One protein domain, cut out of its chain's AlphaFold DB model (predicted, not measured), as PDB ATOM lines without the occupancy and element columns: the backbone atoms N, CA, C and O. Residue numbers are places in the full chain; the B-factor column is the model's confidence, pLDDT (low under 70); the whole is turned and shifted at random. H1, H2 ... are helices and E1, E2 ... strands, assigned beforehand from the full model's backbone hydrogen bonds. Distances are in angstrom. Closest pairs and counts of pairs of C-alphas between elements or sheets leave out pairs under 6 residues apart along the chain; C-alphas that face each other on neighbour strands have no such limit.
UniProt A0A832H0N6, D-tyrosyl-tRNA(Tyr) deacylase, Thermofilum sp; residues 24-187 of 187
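AT A GLANCE: This is residues 24 to 187 of the 187 residues of the protein "D-tyrosyl-tRNA(Tyr) deacylase" of Thermofilum sp (UniProt A0A832H0N6). A twisted sheet of four parallel strands has helices over both faces, H6 and H7 over one and H4 over the other, while H1 sits by the edge strand E2 and H3 packs on H1, away from the sheet. Residues 38 to 69 are a long stretch with no named element, of which residues 52 to 58 stick out as a free loop, and the short H2 follows far from H7. You have 164 printed residues with seven named helices and four named strands, in the order H1 H2 H3 E1 H4 E2 H5 H6 E3 H7 E4; the class is mixed, and the sheet runs E2 E1 E3 E4. The whole is compact, with a radius of gyration of the C-alphas of 16.2 A and spans of 47 by 32 by 31 A.

HOW THE PARTS SIT: Begin with residues 24 to 37, helix H1, and look on to residues 76 to 91, helix H3: they touch, closest at the C-alphas of Ser 32 and Ala 85, 5.1 A apart, and run opposite ways at a steep tilt of 37 degrees, only just past shallow. H2, residues 70 to 73, is close to H3 but not clearly touching, the closest C-alphas being those of Glu 72 and Ala 78, 7.3 A apart. Next find the parallel strands E1, residues 98 to 103, E2, residues 121 to 127, E3, residues 158 to 161, and E4, residues 183 to 186. Their sheet is only just strongly twisted, with C-alphas up to 4.4 A off its best plane. Within hydrogen-bond range are N 100 and O 122 between E1 and E2, 2.8 A, N 103 and O 160 between E1 and E3, 2.9 A, and N 159 and O 183 between E3 and E4, 2.8 A. H1 is on the sheet at a height of 6.7 A, over none of its strands, but only just: 2 of its C-alphas fall on E2. H4, residues 110 to 118, is on the sheet at a height of 9.3 A, along the strands at 7 degrees to E1 on the local plane. Residues 27 to 31 of H1 only just touch H4, with 3 pairs of C-alphas within 8 A, closest at Leu 31 and Leu 117, 6.4 A. E1, H4 and E2 form a strand-helix-strand unit, two parallel neighbour strands with a helix between them along the chain, and its crossover is right-handed; E3, H7, residues 167 to 179, and E4 form another right-handed one. E2, H5, residues 129 to 135, H6, residues 138 to 150, and E3 form a split unit, with E1 between its strands, also right-handed. H6 and H7 are on the same face, opposite to H4, and touch at a steep tilt of 38 degrees, the same way, closest at the C-alphas of Pro 138 and Trp 169, 5.5 A. H5 is not on the sheet. Every O i to N i+4 pair is within hydrogen-bond range in H1, H3, H4, H5, H6 and H7; H2 is too short for such a pair.

IN THESE COORDINATES: Find C-alpha 24 at (145.541, 164.488, 112.961); from there H1 runs 19.9 A to C-alpha 37. H3, the longest helix, runs 22.3 A from C-alpha 76 at (159.921, 163.806, 135.974). E1 is 15.8 A long and E2 16.0 A, while H6 measures 18.0 A and H7 18.4 A. E4 ends at C-alpha 186, (151.664, 148.117, 100.428).

THE WHOLE: The C-alphas of Pro 76 and Glu 179 are the two farthest apart, 47.4 A. The printed part has no cut, and the link from H1 to H2, 32 residues, is long. The mean pLDDT of the printed part is 97.2, and no printed residue is under 70.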
ATOM      1  N   PRO A  24     144.770 163.245 112.934       98.12
ATOM      2  CA  PRO A  24     145.541 164.488 112.961       98.12
ATOM      3  C   PRO A  24     146.153 164.812 114.328       98.12
ATOM      4  O   PRO A  24     147.321 165.194 114.399       98.12
ATOM      5  N   LEU A  25     145.394 164.618 115.414       97.75
ATOM      6  CA  LEU A  25     145.898 164.836 116.772       97.75
ATOM      7  C   LEU A  25     146.976 163.813 117.144       97.75
ATOM      8  O   LEU A  25     148.015 164.195 117.675       97.75
ATOM      9  N   ALA A  26     146.757 162.530 116.839       98.19
ATOM     10  CA  ALA A  26     147.738 161.479 117.115       98.19
ATOM     11  C   ALA A  26     149.084 161.776 116.440       98.19
ATOM     12  O   ALA A  26     150.137 161.597 117.048       98.19
ATOM     13  N   LYS A  27     149.047 162.313 115.217       98.44
ATOM     14  CA  LYS A  27     150.250 162.744 114.513       98.44
ATOM     15  C   LYS A  27     150.931 163.951 115.139       98.44
ATOM     16  O   LYS A  27     152.151 163.934 115.264       98.44
ATOM     17  N   GLN A  28     150.177 164.981 115.520       97.81
ATOM     18  CA  GLN A  28     150.768 166.138 116.199       97.81
ATOM     19  C   GLN A  28     151.485 165.729 117.481       97.81
ATOM     20  O   GLN A  28     152.626 166.121 117.708       97.81
ATOM     21  N   LEU A  29     150.844 164.869 118.272       98.19
ATOM     22  CA  LEU A  29     151.442 164.303 119.474       98.19
ATOM     23  C   LEU A  29     152.718 163.525 119.146       98.19
ATOM     24  O   LEU A  29     153.722 163.719 119.817       98.19
ATOM     25  N   LEU A  30     152.709 162.695 118.098       98.50
ATOM     26  CA  LEU A  30     153.890 161.940 117.680       98.50
ATOM     27  C   LEU A  30     155.070 162.858 117.326       98.50
ATOM     28  O   LEU A  30     156.174 162.634 117.816       98.50
ATOM     29  N   LEU A  31     154.843 163.878 116.493       97.88
ATOM     30  CA  LEU A  31     155.887 164.820 116.072       97.88
ATOM     31  C   LEU A  31     156.437 165.609 117.266       97.88
ATOM     32  O   LEU A  31     157.648 165.676 117.462       97.88
ATOM     33  N   SER A  32     155.541 166.130 118.103       97.62
ATOM     34  CA  SER A  32     155.894 166.926 119.279       97.62
ATOM     35  C   SER A  32     156.640 166.100 120.342       97.62
ATOM     36  O   SER A  32     157.603 166.574 120.956       97.62
ATOM     37  N   LEU A  33     156.264 164.828 120.528       98.19
ATOM     38  CA  LEU A  33     156.999 163.883 121.374       98.19
ATOM     39  C   LEU A  33     158.366 163.533 120.786       98.19
ATOM     40  O   LEU A  33     159.332 163.456 121.541       98.19
ATOM     41  N   ALA A  34     158.458 163.312 119.470       97.69
ATOM     42  CA  ALA A  34     159.708 162.955 118.804       97.69
ATOM     43  C   ALA A  34     160.778 164.036 119.004       97.69
ATOM     44  O   ALA A  34     161.893 163.707 119.399       97.69
ATOM     45  N   GLU A  35     160.410 165.311 118.853       96.81
ATOM     46  CA  GLU A  35     161.301 166.447 119.124       96.81
ATOM     47  C   GLU A  35     161.811 166.454 120.576       96.81
ATOM     48  O   GLU A  35     162.992 166.656 120.855       96.81
ATOM     49  N   ARG A  36     160.931 166.198 121.548       96.62
ATOM     50  CA  ARG A  36     161.311 166.202 122.972       96.62
ATOM     51  C   ARG A  36     162.147 164.991 123.357       96.62
ATOM     52  O   ARG A  36     163.014 165.106 124.224       96.62
ATOM     53  N   ALA A  37     161.908 163.852 122.716       95.69
ATOM     54  CA  ALA A  37     162.650 162.627 122.962       95.69
ATOM     55  C   ALA A  37     164.132 162.737 122.573       95.69
ATOM     56  O   ALA A  37     164.949 162.029 123.159       95.69
ATOM     57  N   GLU A  38     164.517 163.673 121.694       95.06
ATOM     58  CA  GLU A  38     165.930 163.969 121.398       95.06
ATOM     59  C   GLU A  38     166.729 164.355 122.655       95.06
ATOM     60  O   GLU A  38     167.932 164.113 122.742       95.06
ATOM     61  N   ARG A  39     166.047 164.915 123.665       93.94
ATOM     62  CA  ARG A  39     166.628 165.323 124.952       93.94
ATOM     63  C   ARG A  39     166.424 164.287 126.066       93.94
ATOM     64  O   ARG A  39     166.821 164.542 127.202       93.94
ATOM     65  N   LEU A  40     165.826 163.132 125.765       94.88
ATOM     66  CA  LEU A  40     165.542 162.052 126.716       94.88
ATOM     67  C   LEU A  40     166.287 160.769 126.313       94.88
ATOM     68  O   LEU A  40     165.710 159.880 125.678       94.88
ATOM     69  N   PRO A  41     167.575 160.631 126.680       92.50
ATOM     70  CA  PRO A  41     168.363 159.469 126.293       92.50
ATOM     71  C   PRO A  41     167.727 158.170 126.802       92.50
ATOM     72  O   PRO A  41     167.370 158.042 127.972       92.50
ATOM     73  N   GLY A  42     167.603 157.191 125.906       93.06
ATOM     74  CA  GLY A  42     167.003 155.886 126.198       93.06
ATOM     75  C   GLY A  42     165.500 155.794 125.919       93.06
ATOM     76  O   GLY A  42     164.976 154.681 125.893       93.06
ATOM     77  N   PHE A  43     164.819 156.909 125.638       96.44
ATOM     78  CA  PHE A  43     163.439 156.882 125.164       96.44
ATOM     79  C   PHE A  43     163.372 156.727 123.646       96.44
ATOM     80  O   PHE A  43     164.225 157.200 122.897       96.44
ATOM     81  N   ARG A  44     162.320 156.048 123.188       95.69
ATOM     82  CA  ARG A  44     161.926 155.993 121.781       95.69
ATOM     83  C   ARG A  44     160.460 156.367 121.689       95.69
ATOM     84  O   ARG A  44     159.674 155.963 122.541       95.69
ATOM     85  N   VAL A  45     160.111 157.103 120.645       97.69
ATOM     86  CA  VAL A  45     158.731 157.501 120.371       97.69
ATOM     87  C   VAL A  45     158.172 156.587 119.297       97.69
ATOM     88  O   VAL A  45     158.797 156.381 118.255       97.69
ATOM     89  N   ALA A  46     157.007 156.017 119.570       97.75
ATOM     90  CA  ALA A  46     156.295 155.167 118.639       97.75
ATOM     91  C   ALA A  46     154.793 155.291 118.853       97.75
ATOM     92  O   ALA A  46     154.332 155.623 119.945       97.75
ATOM     93  N   TYR A  47     154.036 154.992 117.806       98.50
ATOM     94  CA  TYR A  47     152.651 154.609 117.994       98.50
ATOM     95  C   TYR A  47     152.548 153.227 118.625       98.50
ATOM     96  O   TYR A  47     153.428 152.380 118.482       98.50
ATOM     97  N   GLU A  48     151.377 152.970 119.189       98.38
ATOM     98  CA  GLU A  48     150.906 151.620 119.436       98.38
ATOM     99  C   GLU A  48     149.673 151.337 118.583       98.38
ATOM    100  O   GLU A  48     148.851 152.216 118.287       98.38
ATOM    101  N   VAL A  49     149.563 150.083 118.155       98.44
ATOM    102  CA  VAL A  49     148.388 149.575 117.443       98.44
ATOM    103  C   VAL A  49     147.127 149.735 118.286       98.44
ATOM    104  O   VAL A  49     147.178 149.876 119.503       98.44
ATOM    105  N   THR A  50     145.963 149.689 117.648       98.69
ATOM    106  CA  THR A  50     144.683 149.773 118.355       98.69
ATOM    107  C   THR A  50     144.482 148.574 119.278       98.69
ATOM    108  O   THR A  50     144.448 147.431 118.816       98.69
ATOM    109  N   HIS A  51     144.342 148.847 120.571       98.00
ATOM    110  CA  HIS A  51     144.126 147.846 121.606       98.00
ATOM    111  C   HIS A  51     143.427 148.461 122.835       98.00
ATOM    112  O   HIS A  51     143.441 149.678 123.014       98.00
ATOM    113  N   HIS A  52     142.865 147.595 123.685       97.56
ATOM    114  CA  HIS A  52     142.253 147.913 124.984       97.56
ATOM    115  C   HIS A  52     141.046 148.864 124.919       97.56
ATOM    116  O   HIS A  52     140.694 149.440 123.890       97.56
ATOM    117  N   GLY A  53     140.340 148.974 126.041       96.62
ATOM    118  CA  GLY A  53     139.243 149.919 126.197       96.62
ATOM    119  C   GLY A  53     139.717 151.353 126.471       96.62
ATOM    120  O   GLY A  53     140.902 151.600 126.676       96.62
ATOM    121  N   PRO A  54     138.776 152.307 126.547       97.44
ATOM    122  CA  PRO A  54     137.337 152.151 126.317       97.44
ATOM    123  C   PRO A  54     136.971 152.146 124.823       97.44
ATOM    124  O   PRO A  54     137.589 152.832 124.016       97.44
ATOM    125  N   THR A  55     135.917 151.414 124.454       97.50
ATOM    126  CA  THR A  55     135.469 151.291 123.051       97.50
ATOM    127  C   THR A  55     134.175 152.045 122.747       97.50
ATOM    128  O   THR A  55     133.958 152.503 121.631       97.50
ATOM    129  N   SER A  56     133.309 152.230 123.742       96.44
ATOM    130  CA  SER A  56     131.960 152.785 123.561       96.44
ATOM    131  C   SER A  56     131.919 154.312 123.686       96.44
ATOM    132  O   SER A  56     131.098 154.870 124.417       96.44
ATOM    133  N   LEU A  57     132.838 154.999 123.007       96.19
ATOM    134  CA  LEU A  57     132.978 156.453 123.068       96.19
ATOM    135  C   LEU A  57     132.250 157.147 121.912       96.19
ATOM    136  O   LEU A  57     132.238 156.665 120.784       96.19
ATOM    137  N   LYS A  58     131.683 158.329 122.191       95.44
ATOM    138  CA  LYS A  58     131.066 159.208 121.176       95.44
ATOM    139  C   LYS A  58     132.021 160.267 120.622       95.44
ATOM    140  O   LYS A  58     131.761 160.828 119.566       95.44
ATOM    141  N   LYS A  59     133.092 160.573 121.355       96.56
ATOM    142  CA  LYS A  59     134.140 161.523 120.967       96.56
ATOM    143  C   LYS A  59     135.465 160.775 120.858       96.56
ATOM    144  O   LYS A  59     135.645 159.808 121.602       96.56
ATOM    145  N   PRO A  60     136.376 161.206 119.975       95.94
ATOM    146  CA  PRO A  60     137.674 160.571 119.882       95.94
ATOM    147  C   PRO A  60     138.499 160.793 121.148       95.94
ATOM    148  O   PRO A  60     138.446 161.861 121.757       95.94
ATOM    149  N   VAL A  61     139.272 159.773 121.517       95.75
ATOM    150  CA  VAL A  61     140.215 159.791 122.641       95.75
ATOM    151  C   VAL A  61     141.555 159.258 122.148       95.75
ATOM    152  O   VAL A  61     141.614 158.274 121.413       95.75
ATOM    153  N   THR A  62     142.640 159.919 122.541       95.56
ATOM    154  CA  THR A  62     144.013 159.512 122.231       95.56
ATOM    155  C   THR A  62     144.769 159.346 123.539       95.56
ATOM    156  O   THR A  62     144.735 160.237 124.383       95.56
ATOM    157  N   PHE A  63     145.408 158.192 123.710       98.00
ATOM    158  CA  PHE A  63     146.301 157.928 124.830       98.00
ATOM    159  C   PHE A  63     147.696 158.452 124.492       98.00
ATOM    160  O   PHE A  63     148.135 158.349 123.344       98.00
ATOM    161  N   VAL A  64     148.358 159.033 125.489       98.12
ATOM    162  CA  VAL A  64     149.733 159.528 125.413       98.12
ATOM    163  C   VAL A  64     150.445 158.999 126.643       98.12
ATOM    164  O   VAL A  64     150.065 159.330 127.765       98.12
ATOM    165  N   GLU A  65     151.413 158.117 126.432       98.25
ATOM    166  CA  GLU A  65     151.864 157.191 127.468       98.25
ATOM    167  C   GLU A  65     153.375 157.263 127.680       98.25
ATOM    168  O   GLU A  65     154.135 157.677 126.804       98.25
ATOM    169  N   ILE A  66     153.802 156.842 128.869       98.31
ATOM    170  CA  ILE A  66     155.208 156.667 129.225       98.31
ATOM    171  C   ILE A  66     155.386 155.194 129.544       98.31
ATOM    172  O   ILE A  66     154.741 154.664 130.446       98.31
ATOM    173  N   GLY A  67     156.258 154.537 128.788       96.81
ATOM    174  CA  GLY A  67     156.571 153.128 128.950       96.81
ATOM    175  C   GLY A  67     158.018 152.899 129.393       96.81
ATOM    176  O   GLY A  67     158.856 153.783 129.256       96.81
ATOM    177  N   SER A  68     158.359 151.730 129.931       95.44
ATOM    178  CA  SER A  68     157.470 150.560 130.086       95.44
ATOM    179  C   SER A  68     157.463 149.990 131.504       95.44
ATOM    180  O   SER A  68     156.884 148.928 131.723       95.44
ATOM    181  N   SER A  69     158.083 150.664 132.475       97.31
ATOM    182  CA  SER A  69     158.127 150.200 133.862       97.31
ATOM    183  C   SER A  69     157.955 151.336 134.866       97.31
ATOM    184  O   SER A  69     158.072 152.511 134.524       97.31
ATOM    185  N   ALA A  70     157.772 150.975 136.140       97.50
ATOM    186  CA  ALA A  70     157.696 151.922 137.253       97.50
ATOM    187  C   ALA A  70     158.885 152.890 137.323       97.50
ATOM    188  O   ALA A  70     158.736 154.001 137.827       97.50
ATOM    189  N   ARG A  71     160.047 152.488 136.786       96.62
ATOM    190  CA  ARG A  71     161.196 153.377 136.639       96.62
ATOM    191  C   ARG A  71     160.855 154.543 135.718       96.62
ATOM    192  O   ARG A  71     160.930 155.681 136.159       96.62
ATOM    193  N   GLU A  72     160.459 154.268 134.476       97.44
ATOM    194  CA  GLU A  72     160.138 155.307 133.490       97.44
ATOM    195  C   GLU A  72     158.889 156.098 133.892       97.44
ATOM    196  O   GLU A  72     158.859 157.318 133.742       97.44
ATOM    197  N   TRP A  73     157.894 155.441 134.495       97.69
ATOM    198  CA  TRP A  73     156.682 156.101 134.997       97.69
ATOM    199  C   TRP A  73     156.959 157.115 136.102       97.69
ATOM    200  O   TRP A  73     156.149 158.013 136.305       97.69
ATOM    201  N   GLY A  74     158.068 156.971 136.827       96.62
ATOM    202  CA  GLY A  74     158.483 157.892 137.879       96.62
ATOM    203  C   GLY A  74     159.396 159.024 137.408       96.62
ATOM    204  O   GLY A  74     159.771 159.840 138.243       96.62
ATOM    205  N   MET A  75     159.784 159.076 136.124       97.62
ATOM    206  CA  MET A  75     160.766 160.047 135.622       97.62
ATOM    207  C   MET A  75     160.132 161.426 135.372       97.62
ATOM    208  O   MET A  75     159.351 161.567 134.422       97.62
ATOM    209  N   PRO A  76     160.495 162.471 136.144       97.94
ATOM    210  CA  PRO A  76     159.921 163.806 135.974       97.94
ATOM    211  C   PRO A  76     160.203 164.418 134.597       97.94
ATOM    212  O   PRO A  76     159.386 165.169 134.065       97.94
ATOM    213  N   GLU A  77     161.342 164.091 133.988       97.50
ATOM    214  CA  GLU A  77     161.715 164.573 132.658       97.50
ATOM    215  C   GLU A  77     160.801 163.987 131.572       97.50
ATOM    216  O   GLU A  77     160.412 164.701 130.646       97.50
ATOM    217  N   ALA A  78     160.393 162.720 131.716       97.75
ATOM    218  CA  ALA A  78     159.431 162.083 130.818       97.75
ATOM    219  C   ALA A  78     158.028 162.689 130.986       97.75
ATOM    220  O   ALA A  78     157.364 162.984 129.993       97.75
ATOM    221  N   HIS A  79     157.598 162.958 132.229       98.06
ATOM    222  CA  HIS A  79     156.339 163.673 132.497       98.06
ATOM    223  C   HIS A  79     156.326 165.048 131.842       98.06
ATOM    224  O   HIS A  79     155.353 165.408 131.183       98.06
ATOM    225  N   ARG A  80     157.416 165.805 132.002       98.19
ATOM    226  CA  ARG A  80     157.550 167.141 131.425       98.19
ATOM    227  C   ARG A  80     157.488 167.099 129.904       98.19
ATOM    228  O   ARG A  80     156.740 167.880 129.325       98.19
ATOM    229  N   ALA A  81     158.203 166.171 129.271       97.94
ATOM    230  CA  ALA A  81     158.150 166.007 127.823       97.94
ATOM    231  C   ALA A  81     156.729 165.683 127.335       97.94
ATOM    232  O   ALA A  81     156.237 166.334 126.418       97.94
ATOM    233  N   VAL A  82     156.027 164.743 127.976       98.25
ATOM    234  CA  VAL A  82     154.640 164.424 127.602       98.25
ATOM    235  C   VAL A  82     153.711 165.623 127.801       98.25
ATOM    236  O   VAL A  82     152.932 165.942 126.905       98.25
ATOM    237  N   ALA A  83     153.808 166.325 128.932       98.25
ATOM    238  CA  ALA A  83     152.977 167.494 129.212       98.25
ATOM    239  C   ALA A  83     153.206 168.618 128.190       98.25
ATOM    240  O   ALA A  83     152.250 169.141 127.617       98.25
ATOM    241  N   GLU A  84     154.468 168.953 127.917       98.00
ATOM    242  CA  GLU A  84     154.828 169.952 126.911       98.00
ATOM    243  C   GLU A  84     154.350 169.529 125.515       98.00
ATOM    244  O   GLU A  84     153.929 170.392 124.746       98.00
ATOM    245  N   ALA A  85     154.400 168.234 125.178       97.88
ATOM    246  CA  ALA A  85     153.960 167.737 123.876       97.88
ATOM    247  C   ALA A  85     152.445 167.851 123.693       97.88
ATOM    248  O   ALA A  85     151.958 168.273 122.648       97.88
ATOM    249  N   VAL A  86     151.689 167.508 124.739       98.00
ATOM    250  CA  VAL A  86     150.228 167.628 124.739       98.00
ATOM    251  C   VAL A  86     149.804 169.089 124.619       98.00
ATOM    252  O   VAL A  86     148.911 169.395 123.831       98.00
ATOM    253  N   VAL A  87     150.444 169.997 125.365       97.94
ATOM    254  CA  VAL A  87     150.139 171.434 125.291       97.94
ATOM    255  C   VAL A  87     150.390 171.971 123.885       97.94
ATOM    256  O   VAL A  87     149.523 172.649 123.340       97.94
ATOM    257  N   GLU A  88     151.529 171.644 123.275       96.50
ATOM    258  CA  GLU A  88     151.849 172.095 121.917       96.50
ATOM    259  C   GLU A  88     150.889 171.513 120.872       96.50
ATOM    260  O   GLU A  88     150.325 172.262 120.074       96.50
ATOM    261  N   ALA A  89     150.638 170.201 120.911       95.75
ATOM    262  CA  ALA A  89     149.760 169.526 119.956       95.75
ATOM    263  C   ALA A  89     148.309 170.040 119.991       95.75
ATOM    264  O   ALA A  89     147.581 169.894 119.009       95.75
ATOM    265  N   LEU A  90     147.879 170.619 121.118       95.62
ATOM    266  CA  LEU A  90     146.551 171.210 121.295       95.62
ATOM    267  C   LEU A  90     146.524 172.732 121.098       95.62
ATOM    268  O   LEU A  90     145.435 173.301 121.016       95.62
ATOM    269  N   ALA A  91     147.680 173.398 121.032       94.88
ATOM    270  CA  ALA A  91     147.758 174.855 120.951       94.88
ATOM    271  C   ALA A  91     147.239 175.397 119.614       94.88
ATOM    272  O   ALA A  91     146.628 176.467 119.576       94.88
ATOM    273  N   LEU A  92     147.471 174.664 118.521       86.69
ATOM    274  CA  LEU A  92     147.050 175.041 117.176       86.69
ATOM    275  C   LEU A  92     146.333 173.879 116.481       86.69
ATOM    276  O   LEU A  92     146.677 172.716 116.707       86.69
ATOM    277  N   PRO A  93     145.360 174.167 115.597       87.81
ATOM    278  CA  PRO A  93     144.786 173.142 114.741       87.81
ATOM    279  C   PRO A  93     145.879 172.437 113.924       87.81
ATOM    280  O   PRO A  93     146.768 173.111 113.393       87.81
ATOM    281  N   PRO A  94     145.820 171.102 113.778       87.56
ATOM    282  CA  PRO A  94     146.753 170.395 112.917       87.56
ATOM    283  C   PRO A  94     146.618 170.881 111.463       87.56
ATOM    284  O   PRO A  94     145.504 171.190 111.025       87.56
ATOM    285  N   PRO A  95     147.720 170.917 110.690       90.12
ATOM    286  CA  PRO A  95     147.642 171.134 109.256       90.12
ATOM    287  C   PRO A  95     146.868 169.977 108.601       90.12
ATOM    288  O   PRO A  95     146.674 168.923 109.222       90.12
ATOM    289  N   PRO A  96     146.427 170.141 107.343       91.19
ATOM    290  CA  PRO A  96     145.798 169.051 106.612       91.19
ATOM    291  C   PRO A  96     146.778 167.878 106.476       91.19
ATOM    292  O   PRO A  96     147.817 167.986 105.824       91.19
ATOM    293  N   TYR A  97     146.438 166.764 107.120       97.06
ATOM    294  CA  TYR A  97     147.158 165.499 107.031       97.06
ATOM    295  C   TYR A  97     146.350 164.479 106.239       97.06
ATOM    296  O   TYR A  97     145.123 164.501 106.282       97.06
ATOM    297  N   GLU A  98     147.046 163.541 105.595       98.25
ATOM    298  CA  GLU A  98     146.412 162.426 104.890       98.25
ATOM    299  C   GLU A  98     146.028 161.350 105.912       98.25
ATOM    300  O   GLU A  98     146.885 160.637 106.448       98.25
ATOM    301  N   ALA A  99     144.740 161.257 106.243       98.62
ATOM    302  CA  ALA A  99     144.268 160.320 107.256       98.62
ATOM    303  C   ALA A  99     144.321 158.868 106.756       98.62
ATOM    304  O   ALA A  99     143.826 158.540 105.673       98.62
ATOM    305  N   CYS A 100     144.909 157.995 107.571       98.88
ATOM    306  CA  CYS A 100     145.244 156.623 107.214       98.88
ATOM    307  C   CYS A 100     144.690 155.601 108.215       98.88
ATOM    308  O   CYS A 100     144.702 155.830 109.427       98.88
ATOM    309  N   VAL A 101     144.319 154.421 107.715       98.88
ATOM    310  CA  VAL A 101     144.214 153.187 108.515       98.88
ATOM    311  C   VAL A 101     145.450 152.331 108.261       98.88
ATOM    312  O   VAL A 101     145.831 152.123 107.109       98.88
ATOM    313  N   GLY A 102     146.070 151.832 109.330       98.69
ATOM    314  CA  GLY A 102     147.205 150.907 109.248       98.69
ATOM    315  C   GLY A 102     146.764 149.453 109.418       98.69
ATOM    316  O   GLY A 102     145.978 149.154 110.317       98.69
ATOM    317  N   VAL A 103     147.272 148.527 108.604       98.81
ATOM    318  CA  VAL A 103     146.995 147.089 108.752       98.81
ATOM    319  C   VAL A 103     148.275 146.257 108.664       98.81
ATOM    320  O   VAL A 103     149.028 146.329 107.697       98.81
ATOM    321  N   GLY A 104     148.509 145.426 109.671       98.00
ATOM    322  CA  GLY A 104     149.698 144.594 109.809       98.00
ATOM    323  C   GLY A 104     150.690 145.125 110.845       98.00
ATOM    324  O   GLY A 104     150.388 146.029 111.624       98.00
ATOM    325  N   GLY A 105     151.870 144.512 110.881       96.19
ATOM    326  CA  GLY A 105     152.949 144.882 111.794       96.19
ATOM    327  C   GLY A 105     152.829 144.339 113.218       96.19
ATOM    328  O   GLY A 105     151.979 143.499 113.552       96.19
ATOM    329  N   ASN A 106     153.773 144.777 114.051       95.88
ATOM    330  CA  ASN A 106     153.858 144.442 115.470       95.88
ATOM    331  C   ASN A 106     153.052 145.431 116.331       95.88
ATOM    332  O   ASN A 106     152.424 146.355 115.826       95.88
ATOM    333  N   HIS A 107     153.085 145.229 117.648       96.81
ATOM    334  CA  HIS A 107     152.366 146.066 118.607       96.81
ATOM    335  C   HIS A 107     152.792 147.548 118.586       96.81
ATOM    336  O   HIS A 107     151.947 148.429 118.687       96.81
ATOM    337  N   TYR A 108     154.079 147.820 118.353       95.94
ATOM    338  CA  TYR A 108     154.653 149.171 118.318       95.94
ATOM    339  C   TYR A 108     154.574 149.852 116.943       95.94
ATOM    340  O   TYR A 108     155.265 150.841 116.708       95.94
ATOM    341  N   ALA A 109     153.796 149.296 116.003       96.44
ATOM    342  CA  ALA A 109     153.460 149.930 114.728       96.44
ATOM    343  C   ALA A 109     154.664 150.597 114.020       96.44
ATOM    344  O   ALA A 109     154.566 151.728 113.539       96.44
ATOM    345  N   SER A 110     155.829 149.934 113.987       95.69
ATOM    346  CA  SER A 110     157.097 150.601 113.650       95.69
ATOM    347  C   SER A 110     157.124 151.178 112.232       95.69
ATOM    348  O   SER A 110     157.620 152.285 112.031       95.69
ATOM    349  N   ALA A 111     156.546 150.467 111.259       96.50
ATOM    350  CA  ALA A 111     156.429 150.950 109.883       96.50
ATOM    351  C   ALA A 111     155.535 152.200 109.784       96.50
ATOM    352  O   ALA A 111     155.901 153.175 109.132       96.50
ATOM    353  N   PHE A 112     154.392 152.200 110.474       98.31
ATOM    354  CA  PHE A 112     153.450 153.324 110.472       98.31
ATOM    355  C   PHE A 112     154.009 154.534 111.224       98.31
ATOM    356  O   PHE A 112     153.872 155.662 110.762       98.31
ATOM    357  N   THR A 113     154.715 154.303 112.334       98.38
ATOM    358  CA  THR A 113     155.451 155.346 113.063       98.38
ATOM    359  C   THR A 113     156.465 156.028 112.148       98.38
ATOM    360  O   THR A 113     156.440 157.248 112.013       98.38
ATOM    361  N   ALA A 114     157.327 155.252 111.479       97.88
ATOM    362  CA  ALA A 114     158.352 155.801 110.595       97.88
ATOM    363  C   ALA A 114     157.741 156.662 109.477       97.88
ATOM    364  O   ALA A 114     158.193 157.780 109.241       97.88
ATOM    365  N   ARG A 115     156.665 156.181 108.843       98.06
ATOM    366  CA  ARG A 115     155.964 156.923 107.787       98.06
ATOM    367  C   ARG A 115     155.285 158.186 108.297       98.06
ATOM    368  O   ARG A 115     155.358 159.214 107.629       98.06
ATOM    369  N   ALA A 116     154.650 158.137 109.464       98.25
ATOM    370  CA  ALA A 116     153.988 159.304 110.040       98.25
ATOM    371  C   ALA A 116     154.972 160.431 110.383       98.25
ATOM    372  O   ALA A 116     154.617 161.602 110.247       98.25
ATOM    373  N   LEU A 117     156.196 160.077 110.790       98.12
ATOM    374  CA  LEU A 117     157.278 161.029 111.054       98.12
ATOM    375  C   LEU A 117     157.860 161.643 109.772       98.12
ATOM    376  O   LEU A 117     158.333 162.773 109.807       98.12
ATOM    377  N   SER A 118     157.836 160.922 108.645       97.12
ATOM    378  CA  SER A 118     158.536 161.327 107.416       97.12
ATOM    379  C   SER A 118     157.629 161.706 106.239       97.12
ATOM    380  O   SER A 118     158.120 161.914 105.132       97.12
ATOM    381  N   SER A 119     156.310 161.736 106.420       97.56
ATOM    382  CA  SER A 119     155.337 162.011 105.352       97.56
ATOM    383  C   SER A 119     154.111 162.750 105.896       97.56
ATOM    384  O   SER A 119     154.004 162.902 107.108       97.56
ATOM    385  N   PRO A 120     153.152 163.191 105.059       98.00
ATOM    386  CA  PRO A 120     151.875 163.760 105.505       98.00
ATOM    387  C   PRO A 120     150.898 162.772 106.160       98.00
ATOM    388  O   PRO A 120     149.905 163.218 106.730       98.00
ATOM    389  N   GLU A 121     151.200 161.475 106.202       98.62
ATOM    390  CA  GLU A 121     150.296 160.445 106.732       98.62
ATOM    391  C   GLU A 121     150.038 160.573 108.231       98.62
ATOM    392  O   GLU A 121     150.976 160.694 109.021       98.62
ATOM    393  N   ALA A 122     148.767 160.526 108.624       98.56
ATOM    394  CA  ALA A 122     148.314 160.543 110.007       98.56
ATOM    395  C   ALA A 122     147.452 159.311 110.282       98.56
ATOM    396  O   ALA A 122     146.441 159.100 109.617       98.56
ATOM    397  N   TYR A 123     147.832 158.497 111.266       98.75
ATOM    398  CA  TYR A 123     147.186 157.207 111.495       98.75
ATOM    399  C   TYR A 123     146.061 157.290 112.528       98.75
ATOM    400  O   TYR A 123     146.244 157.707 113.676       98.75
ATOM    401  N   GLY A 124     144.877 156.860 112.093       98.69
ATOM    402  CA  GLY A 124     143.766 156.498 112.955       98.69
ATOM    403  C   GLY A 124     143.998 155.103 113.518       98.69
ATOM    404  O   GLY A 124     145.065 154.788 114.050       98.69
ATOM    405  N   HIS A 125     143.003 154.237 113.388       98.81
ATOM    406  CA  HIS A 125     143.147 152.854 113.822       98.81
ATOM    407  C   HIS A 125     144.250 152.101 113.064       98.81
ATOM    408  O   HIS A 125     144.456 152.266 111.861       98.81
ATOM    409  N   MET A 126     144.952 151.246 113.807       98.81
ATOM    410  CA  MET A 126     146.049 150.405 113.332       98.81
ATOM    411  C   MET A 126     145.797 148.971 113.798       98.81
ATOM    412  O   MET A 126     145.732 148.722 115.001       98.81
ATOM    413  N   ILE A 127     145.616 148.037 112.866       98.69
ATOM    414  CA  ILE A 127     145.210 146.655 113.144       98.69
ATOM    415  C   ILE A 127     146.423 145.730 113.030       98.69
ATOM    416  O   ILE A 127     146.893 145.449 111.932       98.69
ATOM    417  N   ALA A 128     146.927 145.244 114.163       98.25
ATOM    418  CA  ALA A 128     148.147 144.439 114.216       98.25
ATOM    419  C   ALA A 128     147.996 143.029 113.622       98.25
ATOM    420  O   ALA A 128     146.902 142.464 113.563       98.25
ATOM    421  N   ASN A 129     149.127 142.379 113.327       98.00
ATOM    422  CA  ASN A 129     149.149 140.994 112.845       98.00
ATOM    423  C   ASN A 129     148.471 139.995 113.800       98.00
ATOM    424  O   ASN A 129     147.844 139.041 113.343       98.00
ATOM    425  N   TYR A 130     148.595 140.173 115.120       97.38
ATOM    426  CA  TYR A 130     147.923 139.294 116.087       97.38
ATOM    427  C   TYR A 130     146.407 139.520 116.114       97.38
ATOM    428  O   TYR A 130     145.659 138.565 116.302       97.38
ATOM    429  N   ALA A 131     145.954 140.752 115.866       98.00
ATOM    430  CA  ALA A 131     144.537 141.064 115.782       98.00
ATOM    431  C   ALA A 131     143.932 140.391 114.548       98.00
ATOM    432  O   ALA A 131     142.964 139.656 114.675       98.00
ATOM    433  N   LEU A 132     144.588 140.495 113.385       98.12
ATOM    434  CA  LEU A 132     144.179 139.769 112.174       98.12
ATOM    435  C   LEU A 132     144.099 138.250 112.395       98.12
ATOM    436  O   LEU A 132     143.159 137.611 111.930       98.12
ATOM    437  N   LYS A 133     145.045 137.669 113.144       97.56
ATOM    438  CA  LYS A 133     144.995 136.248 113.529       97.56
ATOM    439  C   LYS A 133     143.803 135.920 114.430       97.56
ATOM    440  O   LYS A 133     143.238 134.853 114.260       97.56
ATOM    441  N   SER A 134     143.435 136.807 115.358       97.38
ATOM    442  CA  SER A 134     142.229 136.654 116.189       97.38
ATOM    443  C   SER A 134     140.951 136.749 115.356       97.38
ATOM    444  O   SER A 134     139.994 136.028 115.622       97.38
ATOM    445  N   LEU A 135     140.926 137.628 114.350       98.06
ATOM    446  CA  LEU A 135     139.771 137.776 113.472       98.06
ATOM    447  C   LEU A 135     139.585 136.565 112.564       98.06
ATOM    448  O   LEU A 135     138.443 136.160 112.414       98.06
ATOM    449  N   GLU A 136     140.686 136.014 112.039       95.88
ATOM    450  CA  GLU A 136     140.796 134.836 111.165       95.88
ATOM    451  C   GLU A 136     140.056 134.953 109.817       95.88
ATOM    452  O   GLU A 136     140.708 134.935 108.765       95.88
ATOM    453  N   GLU A 137     138.739 135.128 109.836       98.00
ATOM    454  CA  GLU A 137     137.840 135.183 108.686       98.00
ATOM    455  C   GLU A 137     137.960 136.520 107.925       98.00
ATOM    456  O   GLU A 137     137.891 137.595 108.540       98.00
ATOM    457  N   PRO A 138     138.103 136.502 106.581       98.12
ATOM    458  CA  PRO A 138     138.182 137.714 105.762       98.12
ATOM    459  C   PRO A 138     137.010 138.676 105.967       98.12
ATOM    460  O   PRO A 138     137.224 139.881 106.031       98.12
ATOM    461  N   GLU A 139     135.795 138.165 106.143       98.31
ATOM    462  CA  GLU A 139     134.579 138.959 106.348       98.31
ATOM    463  C   GLU A 139     134.643 139.752 107.660       98.31
ATOM    464  O   GLU A 139     134.150 140.880 107.763       98.31
ATOM    465  N   LEU A 140     135.291 139.182 108.680       98.25
ATOM    466  CA  LEU A 140     135.474 139.861 109.951       98.25
ATOM    467  C   LEU A 140     136.600 140.902 109.878       98.25
ATOM    468  O   LEU A 140     136.461 141.989 110.442       98.25
ATOM    469  N   VAL A 141     137.674 140.611 109.134       98.62
ATOM    470  CA  VAL A 141     138.717 141.598 108.799       98.62
ATOM    471  C   VAL A 141     138.106 142.786 108.055       98.62
ATOM    472  O   VAL A 141     138.349 143.929 108.436       98.62
ATOM    473  N   GLU A 142     137.264 142.532 107.052       98.75
ATOM    474  CA  GLU A 142     136.532 143.561 106.309       98.75
ATOM    475  C   GLU A 142     135.705 144.446 107.234       98.75
ATOM    476  O   GLU A 142     135.831 145.670 107.193       98.75
ATOM    477  N   ARG A 143     134.895 143.838 108.109       98.62
ATOM    478  CA  ARG A 143     134.075 144.573 109.075       98.62
ATOM    479  C   ARG A 143     134.924 145.496 109.950       98.62
ATOM    480  O   ARG A 143     134.586 146.671 110.088       98.62
ATOM    481  N   VAL A 144     136.003 144.983 110.540       98.75
ATOM    482  CA  VAL A 144     136.847 145.753 111.469       98.75
ATOM    483  C   VAL A 144     137.602 146.868 110.747       98.75
ATOM    484  O   VAL A 144     137.674 147.984 111.256       98.75
ATOM    485  N   VAL A 145     138.134 146.610 109.551       98.75
ATOM    486  CA  VAL A 145     138.874 147.618 108.773       98.75
ATOM    487  C   VAL A 145     137.937 148.695 108.225       98.75
ATOM    488  O   VAL A 145     138.282 149.875 108.242       98.75
ATOM    489  N   ARG A 146     136.719 148.323 107.814       98.81
ATOM    490  CA  ARG A 146     135.660 149.281 107.472       98.81
ATOM    491  C   ARG A 146     135.343 150.186 108.652       98.81
ATOM    492  O   ARG A 146     135.297 151.402 108.496       98.81
ATOM    493  N   GLU A 147     135.128 149.600 109.826       98.50
ATOM    494  CA  GLU A 147     134.833 150.357 111.038       98.50
ATOM    495  C   GLU A 147     135.984 151.305 111.394       98.50
ATOM    496  O   GLU A 147     135.742 152.482 111.648       98.50
ATOM    497  N   ALA A 148     137.228 150.827 111.308       98.69
ATOM    498  CA  ALA A 148     138.438 151.618 111.505       98.69
ATOM    499  C   ALA A 148     138.524 152.832 110.562       98.69
ATOM    500  O   ALA A 148     138.902 153.915 111.003       98.69
ATOM    501  N   ALA A 149     138.168 152.659 109.286       98.75
ATOM    502  CA  ALA A 149     138.229 153.717 108.278       98.75
ATOM    503  C   ALA A 149     137.092 154.738 108.410       98.75
ATOM    504  O   ALA A 149     137.311 155.934 108.215       98.75
ATOM    505  N   VAL A 150     135.882 154.282 108.743       98.50
ATOM    506  CA  VAL A 150     134.695 155.145 108.860       98.50
ATOM    507  C   VAL A 150     134.676 155.900 110.191       98.50
ATOM    508  O   VAL A 150     134.248 157.052 110.241       98.50
ATOM    509  N   LYS A 151     135.153 155.290 111.283       98.25
ATOM    510  CA  LYS A 151     135.202 155.917 112.610       98.25
ATOM    511  C   LYS A 151     136.486 156.730 112.797       98.25
ATOM    512  O   LYS A 151     137.346 156.425 113.624       98.25
ATOM    513  N   SER A 152     136.585 157.813 112.040       98.19
ATOM    514  CA  SER A 152     137.675 158.787 112.106       98.19
ATOM    515  C   SER A 152     137.107 160.200 112.243       98.19
ATOM    516  O   SER A 152     136.023 160.496 111.743       98.19
ATOM    517  N   SER A 153     137.825 161.084 112.937       97.19
ATOM    518  CA  SER A 153     137.440 162.492 113.105       97.19
ATOM    519  C   SER A 153     137.521 163.304 111.811       97.19
ATOM    520  O   SER A 153     136.966 164.396 111.737       97.19
ATOM    521  N   VAL A 154     138.237 162.787 110.814       97.38
ATOM    522  CA  VAL A 154     138.360 163.334 109.459       97.38
ATOM    523  C   VAL A 154     138.206 162.191 108.449       97.38
ATOM    524  O   VAL A 154     138.510 161.048 108.807       97.38
ATOM    525  N   PRO A 155     137.749 162.449 107.212       98.25
ATOM    526  CA  PRO A 155     137.640 161.408 106.194       98.25
ATOM    527  C   PRO A 155     138.967 160.668 106.007       98.25
ATOM    528  O   PRO A 155     140.002 161.296 105.805       98.25
ATOM    529  N   THR A 156     138.937 159.340 106.094       98.69
ATOM    530  CA  THR A 156     140.104 158.505 105.791       98.69
ATOM    531  C   THR A 156     140.353 158.526 104.287       98.69
ATOM    532  O   THR A 156     139.421 158.355 103.507       98.69
ATOM    533  N   GLU A 157     141.607 158.703 103.881       98.69
ATOM    534  CA  GLU A 157     142.012 158.795 102.473       98.69
ATOM    535  C   GLU A 157     142.799 157.563 102.010       98.69
ATOM    536  O   GLU A 157     142.774 157.204 100.827       98.69
ATOM    537  N   LYS A 158     143.503 156.901 102.938       98.69
ATOM    538  CA  LYS A 158     144.444 155.823 102.616       98.69
ATOM    539  C   LYS A 158     144.343 154.624 103.563       98.69
ATOM    540  O   LYS A 158     144.213 154.762 104.778       98.69
ATOM    541  N   LEU A 159     144.461 153.427 102.999       98.75
ATOM    542  CA  LEU A 159     144.693 152.169 103.699       98.75
ATOM    543  C   LEU A 159     146.151 151.760 103.457       98.75
ATOM    544  O   LEU A 159     146.522 151.381 102.346       98.75
ATOM    545  N   VAL A 160     146.983 151.837 104.495       98.69
ATOM    546  CA  VAL A 160     148.394 151.434 104.437       98.69
ATOM    547  C   VAL A 160     148.536 150.062 105.078       98.69
ATOM    548  O   VAL A 160     148.175 149.868 106.237       98.69
ATOM    549  N   THR A 161     149.061 149.096 104.336       98.12
ATOM    550  CA  THR A 161     149.138 147.703 104.780       98.12
ATOM    551  C   THR A 161     150.532 147.128 104.594       98.12
ATOM    552  O   THR A 161     151.159 147.332 103.561       98.12
ATOM    553  N   GLU A 162     151.016 146.340 105.551       94.56
ATOM    554  CA  GLU A 162     152.249 145.578 105.336       94.56
ATOM    555  C   GLU A 162     152.047 144.480 104.275       94.56
ATOM    556  O   GLU A 162     150.979 143.869 104.167       94.56
ATOM    557  N   ARG A 163     153.086 144.181 103.486       90.25
ATOM    558  CA  ARG A 163     153.030 143.178 102.397       90.25
ATOM    559  C   ARG A 163     152.765 141.750 102.878       90.25
ATOM    560  O   ARG A 163     152.077 140.969 102.205       90.25
ATOM    561  N   LYS A 164     153.332 141.376 104.028       92.25
ATOM    562  CA  LYS A 164     153.379 139.990 104.533       92.25
ATOM    563  C   LYS A 164     152.098 139.578 105.276       92.25
ATOM    564  O   LYS A 164     152.150 139.160 106.428       92.25
ATOM    565  N   LEU A 165     150.953 139.646 104.597       95.00
ATOM    566  CA  LEU A 165     149.656 139.162 105.095       95.00
ATOM    567  C   LEU A 165     149.185 137.895 104.360       95.00
ATOM    568  O   LEU A 165     149.711 137.533 103.303       95.00
ATOM    569  N   ARG A 166     148.175 137.196 104.898       96.50
ATOM    570  CA  ARG A 166     147.501 136.108 104.165       96.50
ATOM    571  C   ARG A 166     146.822 136.679 102.917       96.50
ATOM    572  O   ARG A 166     146.300 137.790 102.955       96.50
ATOM    573  N   LYS A 167     146.795 135.911 101.820       97.25
ATOM    574  CA  LYS A 167     146.182 136.348 100.551       97.25
ATOM    575  C   LYS A 167     144.723 136.780 100.743       97.25
ATOM    576  O   LYS A 167     144.386 137.891 100.363       97.25
ATOM    577  N   ALA A 168     143.927 135.959 101.427       97.88
ATOM    578  CA  ALA A 168     142.519 136.252 101.692       97.88
ATOM    579  C   ALA A 168     142.313 137.557 102.486       97.88
ATOM    580  O   ALA A 168     141.367 138.293 102.226       97.88
ATOM    581  N   TRP A 169     143.225 137.887 103.411       98.38
ATOM    582  CA  TRP A 169     143.180 139.164 104.126       98.38
ATOM    583  C   TRP A 169     143.525 140.335 103.210       98.38
ATOM    584  O   TRP A 169     142.831 141.337 103.254       98.38
ATOM    585  N   ARG A 170     144.539 140.220 102.341       98.06
ATOM    586  CA  ARG A 170     144.842 141.286 101.366       98.06
ATOM    587  C   ARG A 170     143.665 141.558 100.431       98.06
ATOM    588  O   ARG A 170     143.325 142.714 100.237       98.06
ATOM    589  N   GLU A 171     143.019 140.511  99.927       98.38
ATOM    590  CA  GLU A 171     141.837 140.643  99.066       98.38
ATOM    591  C   GLU A 171     140.661 141.306  99.806       98.38
ATOM    592  O   GLU A 171     139.943 142.116  99.226       98.38
ATOM    593  N   ALA A 172     140.485 141.012 101.100       98.56
ATOM    594  CA  ALA A 172     139.545 141.729 101.962       98.56
ATOM    595  C   ALA A 172     139.884 143.229 102.063       98.56
ATOM    596  O   ALA A 172     139.005 144.070 101.882       98.56
ATOM    597  N   LEU A 173     141.155 143.584 102.286       98.69
ATOM    598  CA  LEU A 173     141.589 144.988 102.336       98.69
ATOM    599  C   LEU A 173     141.356 145.714 101.006       98.69
ATOM    600  O   LEU A 173     140.892 146.850 101.009       98.69
ATOM    601  N   GLU A 174     141.634 145.061  99.878       98.62
ATOM    602  CA  GLU A 174     141.387 145.607  98.539       98.62
ATOM    603  C   GLU A 174     139.892 145.861  98.293       98.62
ATOM    604  O   GLU A 174     139.529 146.901  97.738       98.62
ATOM    605  N   ARG A 175     139.009 144.958  98.745       98.69
ATOM    606  CA  ARG A 175     137.551 145.160  98.680       98.69
ATOM    607  C   ARG A 175     137.111 146.372  99.494       98.69
ATOM    608  O   ARG A 175     136.378 147.203  98.961       98.69
ATOM    609  N   ILE A 176     137.595 146.513 100.731       98.62
ATOM    610  CA  ILE A 176     137.285 147.679 101.574       98.62
ATOM    611  C   ILE A 176     137.816 148.971 100.962       98.62
ATOM    612  O   ILE A 176     137.086 149.959 100.902       98.62
ATOM    613  N   ALA A 177     139.060 148.969 100.483       98.62
ATOM    614  CA  ALA A 177     139.652 150.139  99.850       98.62
ATOM    615  C   ALA A 177     138.838 150.575  98.628       98.62
ATOM    616  O   ALA A 177     138.521 151.753  98.492       98.62
ATOM    617  N   LYS A 178     138.412 149.626  97.786       98.69
ATOM    618  CA  LYS A 178     137.540 149.910  96.641       98.69
ATOM    619  C   LYS A 178     136.178 150.454  97.071       98.69
ATOM    620  O   LYS A 178     135.722 151.442  96.507       98.69
ATOM    621  N   GLU A 179     135.524 149.817  98.038       98.56
ATOM    622  CA  GLU A 179     134.191 150.218  98.498       98.56
ATOM    623  C   GLU A 179     134.183 151.625  99.099       98.56
ATOM    624  O   GLU A 179     133.293 152.420  98.808       98.56
ATOM    625  N   LEU A 180     135.195 151.947  99.903       98.38
ATOM    626  CA  LEU A 180     135.327 153.241 100.571       98.38
ATOM    627  C   LEU A 180     136.106 154.273  99.741       98.38
ATOM    628  O   LEU A 180     136.355 155.373 100.222       98.38
ATOM    629  N   SER A 181     136.485 153.939  98.501       98.44
ATOM    630  CA  SER A 181     137.301 154.787  97.615       98.44
ATOM    631  C   SER A 181     138.626 155.259  98.243       98.44
ATOM    632  O   SER A 181     139.084 156.372  97.990       98.44
ATOM    633  N   LEU A 182     139.255 154.405  99.056       98.56
ATOM    634  CA  LEU A 182     140.550 154.661  99.687       98.56
ATOM    635  C   LEU A 182     141.691 154.281  98.743       98.56
ATOM    636  O   LEU A 182     141.649 153.244  98.073       98.56
ATOM    637  N   LYS A 183     142.777 155.056  98.765       98.56
ATOM    638  CA  LYS A 183     144.051 154.612  98.181       98.56
ATOM    639  C   LYS A 183     144.587 153.449  99.016       98.56
ATOM    640  O   LYS A 183     144.668 153.574 100.233       98.56
ATOM    641  N   ILE A 184     144.985 152.344  98.391       98.25
ATOM    642  CA  ILE A 184     145.660 151.242  99.090       98.25
ATOM    643  C   ILE A 184     147.154 151.248  98.774       98.25
ATOM    644  O   ILE A 184     147.545 151.324  97.609       98.25
ATOM    645  N   GLU A 185     147.992 151.172  99.807       98.12
ATOM    646  CA  GLU A 185     149.449 151.148  99.667       98.12
ATOM    647  C   GLU A 185     150.062 149.997 100.468       98.12
ATOM    648  O   GLU A 185     149.756 149.810 101.647       98.12
ATOM    649  N   TYR A 186     150.954 149.240  99.821       96.75
ATOM    650  CA  TYR A 186     151.664 148.117 100.428       96.75
ATOM    651  C   TYR A 186     153.098 148.482 100.807       96.75
ATOM    652  O   TYR A 186     153.930 148.742  99.924       96.75
ATOM    653  N   VAL A 187     153.396 148.393 102.102       92.50
ATOM    654  CA  VAL A 187     154.700 148.706 102.705       92.50
ATOM    655  C   VAL A 187     155.461 147.464 103.151       92.50
ATOM    656  O   VAL A 187     154.828 146.430 103.477       92.50
TER     657      VAL A 187